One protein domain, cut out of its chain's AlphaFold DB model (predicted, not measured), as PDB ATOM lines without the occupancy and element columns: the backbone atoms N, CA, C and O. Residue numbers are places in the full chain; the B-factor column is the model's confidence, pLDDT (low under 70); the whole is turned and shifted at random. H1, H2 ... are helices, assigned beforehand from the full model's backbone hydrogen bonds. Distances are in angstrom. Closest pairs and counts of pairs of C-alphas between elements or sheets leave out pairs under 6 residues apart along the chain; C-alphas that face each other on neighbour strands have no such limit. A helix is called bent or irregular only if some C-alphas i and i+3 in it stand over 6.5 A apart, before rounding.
ATOM      1  N   PRO A   2      64.035 -12.014   2.129       64.44
ATOM      2  CA  PRO A   2      63.263 -13.062   2.775       64.44
ATOM      3  C   PRO A   2      62.840 -14.109   1.734       64.44
ATOM      4  O   PRO A   2      62.617 -13.768   0.577       64.44
ATOM      5  N   GLY A   3      62.816 -15.385   2.115       76.06
ATOM      6  CA  GLY A   3      62.357 -16.467   1.239       76.06
ATOM      7  C   GLY A   3      60.835 -16.618   1.255       76.06
ATOM      8  O   GLY A   3      60.155 -16.013   2.084       76.06
ATOM      9  N   PHE A   4      60.314 -17.485   0.384       78.88
ATOM     10  CA  PHE A   4      58.884 -17.809   0.272       78.88
ATOM     11  C   PHE A   4      58.227 -18.125   1.629       78.88
ATOM     12  O   PHE A   4      57.139 -17.631   1.919       78.88
ATOM     13  N   ASP A   5      58.933 -18.858   2.496       80.75
ATOM     14  CA  ASP A   5      58.460 -19.232   3.835       80.75
ATOM     15  C   ASP A   5      58.212 -18.028   4.760       80.75
ATOM     16  O   ASP A   5      57.394 -18.107   5.675       80.75
ATOM     17  N   HIS A   6      58.894 -16.900   4.534       75.19
ATOM     18  CA  HIS A   6      58.658 -15.664   5.280       75.19
ATOM     19  C   HIS A   6      57.548 -14.814   4.657       75.19
ATOM     20  O   HIS A   6      56.750 -14.216   5.376       75.19
ATOM     21  N   GLU A   7      57.483 -14.759   3.326       84.44
ATOM     22  CA  GLU A   7      56.531 -13.903   2.616       84.44
ATOM     23  C   GLU A   7      55.108 -14.470   2.624       84.44
ATOM     24  O   GLU A   7      54.144 -13.717   2.760       84.44
ATOM     25  N   MET A   8      54.953 -15.792   2.519       87.38
ATOM     26  CA  MET A   8      53.638 -16.432   2.435       87.38
ATOM     27  C   MET A   8      52.755 -16.149   3.671       87.38
ATOM     28  O   MET A   8      51.613 -15.715   3.476       87.38
ATOM     29  N   PRO A   9      53.228 -16.298   4.928       82.94
ATOM     30  CA  PRO A   9      52.420 -15.963   6.103       82.94
ATOM     31  C   PRO A   9      52.062 -14.474   6.187       82.94
ATOM     32  O   PRO A   9      50.958 -14.128   6.607       82.94
ATOM     33  N   ILE A  10      52.965 -13.586   5.759       85.69
ATOM     34  CA  ILE A  10      52.724 -12.134   5.750       85.69
ATOM     35  C   ILE A  10      51.635 -11.788   4.731       85.69
ATOM     36  O   ILE A  10      50.679 -11.085   5.060       85.69
ATOM     37  N   ASN A  11      51.724 -12.344   3.520       88.19
ATOM     38  CA  ASN A  11      50.733 -12.135   2.465       88.19
ATOM     39  C   ASN A  11      49.345 -12.649   2.867       88.19
ATOM     40  O   ASN A  11      48.340 -12.017   2.545       88.19
ATOM     41  N   LEU A  12      49.267 -13.759   3.606       89.12
ATOM     42  CA  LEU A  12      48.004 -14.255   4.157       89.12
ATOM     43  C   LEU A  12      47.349 -13.225   5.092       89.12
ATOM     44  O   LEU A  12      46.154 -12.957   4.964       89.12
ATOM     45  N   ILE A  13      48.124 -12.619   5.997       92.06
ATOM     46  CA  ILE A  13      47.623 -11.593   6.923       92.06
ATOM     47  C   ILE A  13      47.239 -10.318   6.167       92.06
ATOM     48  O   ILE A  13      46.191  -9.744   6.445       92.06
ATOM     49  N   HIS A  14      48.041  -9.892   5.191       88.50
ATOM     50  CA  HIS A  14      47.739  -8.708   4.383       88.50
ATOM     51  C   HIS A  14      46.433  -8.851   3.597       88.50
ATOM     52  O   HIS A  14      45.641  -7.912   3.554       88.50
ATOM     53  N   ASN A  15      46.188 -10.028   3.017       92.69
ATOM     54  CA  ASN A  15      44.978 -10.288   2.238       92.69
ATOM     55  C   ASN A  15      43.735 -10.503   3.113       92.69
ATOM     56  O   ASN A  15      42.623 -10.231   2.661       92.69
ATOM     57  N   ARG A  16      43.898 -11.005   4.346       93.38
ATOM     58  CA  ARG A  16      42.783 -11.233   5.274       93.38
ATOM     59  C   ARG A  16      43.198 -10.983   6.733       93.38
ATOM     60  O   ARG A  16      43.519 -11.946   7.443       93.38
ATOM     61  N   PRO A  17      43.190  -9.716   7.197       93.38
ATOM     62  CA  PRO A  17      43.712  -9.315   8.509       93.38
ATOM     63  C   PRO A  17      43.086 -10.050   9.700       93.38
ATOM     64  O   PRO A  17      43.755 -10.285  10.706       93.38
ATOM     65  N   GLU A  18      41.829 -10.481   9.585       93.06
ATOM     66  CA  GLU A  18      41.116 -11.269  10.598       93.06
ATOM     67  C   GLU A  18      41.833 -12.583  10.931       93.06
ATOM     68  O   GLU A  18      41.748 -13.073  12.060       93.06
ATOM     69  N   THR A  19      42.600 -13.125   9.981       91.12
ATOM     70  CA  THR A  19      43.389 -14.349  10.161       91.12
ATOM     71  C   THR A  19      44.392 -14.212  11.309       91.12
ATOM     72  O   THR A  19      44.622 -15.177  12.034       91.12
ATOM     73  N   ALA A  20      44.940 -13.014  11.557       90.06
ATOM     74  CA  ALA A  20      45.828 -12.780  12.698       90.06
ATOM     75  C   ALA A  20      45.120 -13.045  14.040       90.06
ATOM     76  O   ALA A  20      45.701 -13.631  14.955       90.06
ATOM     77  N   MET A  21      43.839 -12.677  14.141       89.31
ATOM     78  CA  MET A  21      43.025 -12.904  15.336       89.31
ATOM     79  C   MET A  21      42.656 -14.383  15.483       89.31
ATOM     80  O   MET A  21      42.735 -14.937  16.577       89.31
ATOM     81  N   GLU A  22      42.304 -15.060  14.394       89.56
ATOM     82  CA  GLU A  22      42.025 -16.501  14.422       89.56
ATOM     83  C   GLU A  22      43.243 -17.314  14.881       89.56
ATOM     84  O   GLU A  22      43.116 -18.154  15.775       89.56
ATOM     85  N   LEU A  23      44.432 -17.005  14.351       89.75
ATOM     86  CA  LEU A  23      45.690 -17.633  14.761       89.75
ATOM     87  C   LEU A  23      46.010 -17.350  16.230       89.75
ATOM     88  O   LEU A  23      46.341 -18.269  16.981       89.75
ATOM     89  N   LEU A  24      45.858 -16.098  16.671       86.25
ATOM     90  CA  LEU A  24      46.088 -15.727  18.064       86.25
ATOM     91  C   LEU A  24      45.168 -16.514  19.003       86.25
ATOM     92  O   LEU A  24      45.637 -17.062  20.001       86.25
ATOM     93  N   ARG A  25      43.875 -16.629  18.673       87.31
ATOM     94  CA  ARG A  25      42.920 -17.442  19.440       87.31
ATOM     95  C   ARG A  25      43.329 -18.910  19.461       87.31
ATOM     96  O   ARG A  25      43.280 -19.517  20.526       87.31
ATOM     97  N   ALA A  26      43.716 -19.468  18.317       86.75
ATOM     98  CA  ALA A  26      44.073 -20.878  18.194       86.75
ATOM     99  C   ALA A  26      45.302 -21.246  19.039       86.75
ATOM    100  O   ALA A  26      45.294 -22.270  19.715       86.75
ATOM    101  N   VAL A  27      46.334 -20.397  19.047       86.25
ATOM    102  CA  VAL A  27      47.594 -20.671  19.761       86.25
ATOM    103  C   VAL A  27      47.479 -20.408  21.262       86.25
ATOM    104  O   VAL A  27      48.114 -21.087  22.063       86.25
ATOM    105  N   THR A  28      46.685 -19.414  21.663       80.56
ATOM    106  CA  THR A  28      46.693 -18.917  23.050       80.56
ATOM    107  C   THR A  28      45.424 -19.241  23.835       80.56
ATOM    108  O   THR A  28      45.382 -19.032  25.045       80.56
ATOM    109  N   GLY A  29      44.359 -19.694  23.165       80.06
ATOM    110  CA  GLY A  29      43.035 -19.892  23.761       80.06
ATOM    111  C   GLY A  29      42.361 -18.598  24.237       80.06
ATOM    112  O   GLY A  29      41.307 -18.647  24.876       80.06
ATOM    113  N   MET A  30      42.947 -17.427  23.961       78.12
ATOM    114  CA  MET A  30      42.489 -16.163  24.528       78.12
ATOM    115  C   MET A  30      41.164 -15.683  23.927       78.12
ATOM    116  O   MET A  30      40.879 -15.829  22.734       78.12
ATOM    117  N   LYS A  31      40.352 -15.029  24.768       80.25
ATOM    118  CA  LYS A  31      39.153 -14.312  24.324       80.25
ATOM    119  C   LYS A  31      39.562 -12.996  23.672       80.25
ATOM    120  O   LYS A  31      39.991 -12.063  24.343       80.25
ATOM    121  N   ILE A  32      39.397 -12.937  22.360       83.25
ATOM    122  CA  ILE A  32      39.604 -11.725  21.570       83.25
ATOM    123  C   ILE A  32      38.378 -10.815  21.726       83.25
ATOM    124  O   ILE A  32      37.260 -11.335  21.624       83.25
ATOM    125  N   PRO A  33      38.559  -9.502  21.985       84.88
ATOM    126  CA  PRO A  33      37.453  -8.549  22.048       84.88
ATOM    127  C   PRO A  33      36.611  -8.573  20.773       84.88
ATOM    128  O   PRO A  33      37.138  -8.810  19.691       84.88
ATOM    129  N   THR A  34      35.315  -8.294  20.876       87.19
ATOM    130  CA  THR A  34      34.469  -8.116  19.689       87.19
ATOM    131  C   THR A  34      34.952  -6.901  18.892       87.19
ATOM    132  O   THR A  34      35.173  -5.838  19.471       87.19
ATOM    133  N   PHE A  35      35.104  -7.044  17.576       86.62
ATOM    134  CA  PHE A  35      35.555  -5.980  16.676       86.62
ATOM    135  C   PHE A  35      34.676  -5.923  15.422       86.62
ATOM    136  O   PHE A  35      34.111  -6.933  15.012       86.62
ATOM    137  N   ALA A  36      34.547  -4.734  14.829       88.94
ATOM    138  CA  ALA A  36      33.729  -4.516  13.631       88.94
ATOM    139  C   ALA A  36      34.507  -4.735  12.321       88.94
ATOM    140  O   ALA A  36      33.910  -5.083  11.309       88.94
ATOM    141  N   ALA A  37      35.825  -4.517  12.333       88.88
ATOM    142  CA  ALA A  37      36.711  -4.724  11.190       88.88
ATOM    143  C   ALA A  37      38.161  -4.922  11.662       88.88
ATOM    144  O   ALA A  37      38.546  -4.377  12.698       88.88
ATOM    145  N   ALA A  38      38.957  -5.651  10.879       88.12
ATOM    146  CA  ALA A  38      40.409  -5.718  11.006       88.12
ATOM    147  C   ALA A  38      41.051  -5.136   9.737       88.12
ATOM    148  O   ALA A  38      40.559  -5.348   8.631       88.12
ATOM    149  N   ARG A  39      42.124  -4.358   9.887       89.50
ATOM    150  CA  ARG A  39      42.827  -3.711   8.772       89.50
ATOM    151  C   ARG A  39      44.329  -3.790   8.994       89.50
ATOM    152  O   ARG A  39      44.781  -3.707  10.135       89.50
ATOM    153  N   VAL A  40      45.085  -3.940   7.908       84.25
ATOM    154  CA  VAL A  40      46.529  -3.702   7.947       84.25
ATOM    155  C   VAL A  40      46.745  -2.201   7.885       84.25
ATOM    156  O   VAL A  40      46.416  -1.567   6.888       84.25
ATOM    157  N   GLU A  41      47.295  -1.648   8.957       81.94
ATOM    158  CA  GLU A  41      47.716  -0.254   9.010       81.94
ATOM    159  C   GLU A  41      49.236  -0.200   8.840       81.94
ATOM    160  O   GLU A  41      49.975  -0.947   9.489       81.94
ATOM    161  N   ALA A  42      49.715   0.685   7.966       66.25
ATOM    162  CA  ALA A  42      51.136   0.980   7.868       66.25
ATOM    163  C   ALA A  42      51.542   1.799   9.099       66.25
ATOM    164  O   ALA A  42      51.363   3.015   9.142       66.25
ATOM    165  N   VAL A  43      52.053   1.124  10.126       54.91
ATOM    166  CA  VAL A  43      52.573   1.787  11.323       54.91
ATOM    167  C   VAL A  43      54.077   1.924  11.165       54.91
ATOM    168  O   VAL A  43      54.825   0.969  11.386       54.91
ATOM    169  N   ASP A  44      54.530   3.118  10.791       58.41
ATOM    170  CA  ASP A  44      55.930   3.456  10.996       58.41
ATOM    171  C   ASP A  44      56.182   3.494  12.511       58.41
ATOM    172  O   ASP A  44      55.638   4.320  13.244       58.41
TER     173      ASP A  44
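This is residues 2 to 44 of the 136 residues of an uncharacterized protein of Microbispora sp. ATCC PTA-5024 (UniProt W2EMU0). Two short helices, H1 and H2, meet near their ends in an open V, and a long tail with no named element, residues 29 to 44, swings away from the end of H2 and folds back past the corner between the helices. Residues 2 to 8, of which 4 to 8 belong to H1, stick out at the other end. The printed part has 43 residues with two named helices, H1 then H2 along the chain, and no named strand; the class is all helix. The whole is loose, with a radius of gyration of the C-alphas of 11.9 A and spans of 33 by 23 by 18 A.

H1 is residues 4 to 15, 15.9 A from C-alpha 4 at (58.884, -17.809, 0.272) to C-alpha 15 at (44.978, -10.288, 2.238). It is neither bent nor irregular, but only just: C-alphas 6 and 9 are 6.3 A apart. After a tight link of 2 residues comes H2, residues 18 to 28, 15.6 A long, ending with C-alpha 28 at (46.693, -18.917, 23.050). Residues 29 to 44 follow, with C-alpha 44 at (55.930, 3.456, 10.996).

H1 and H2 touch only at the corner by their link, and only just, with 3 pairs of C-alphas within 8 A. H1 touches H2 with residues 12 to 13 alone. The closest C-alphas of the two helices, those of Ile 13 and Thr 19, are 6.0 A apart. The helices run opposite ways at a steep tilt of 63 degrees, with their centres 14.8 A apart. Every O i to N i+4 pair is within hydrogen-bond range in H2; in H1, 6 of 8 are.

The two C-alphas farthest apart, those of Gly 3 and Thr 34, are 34.5 A apart. The C-alphas of residues 29 to 44 lie 9 to 18 A from the mean of all C-alphas. The printed part has no cut. Its mean pLDDT is 83.8, and the model's confidence is low, under 70, at residue 2 and residues 42 to 44.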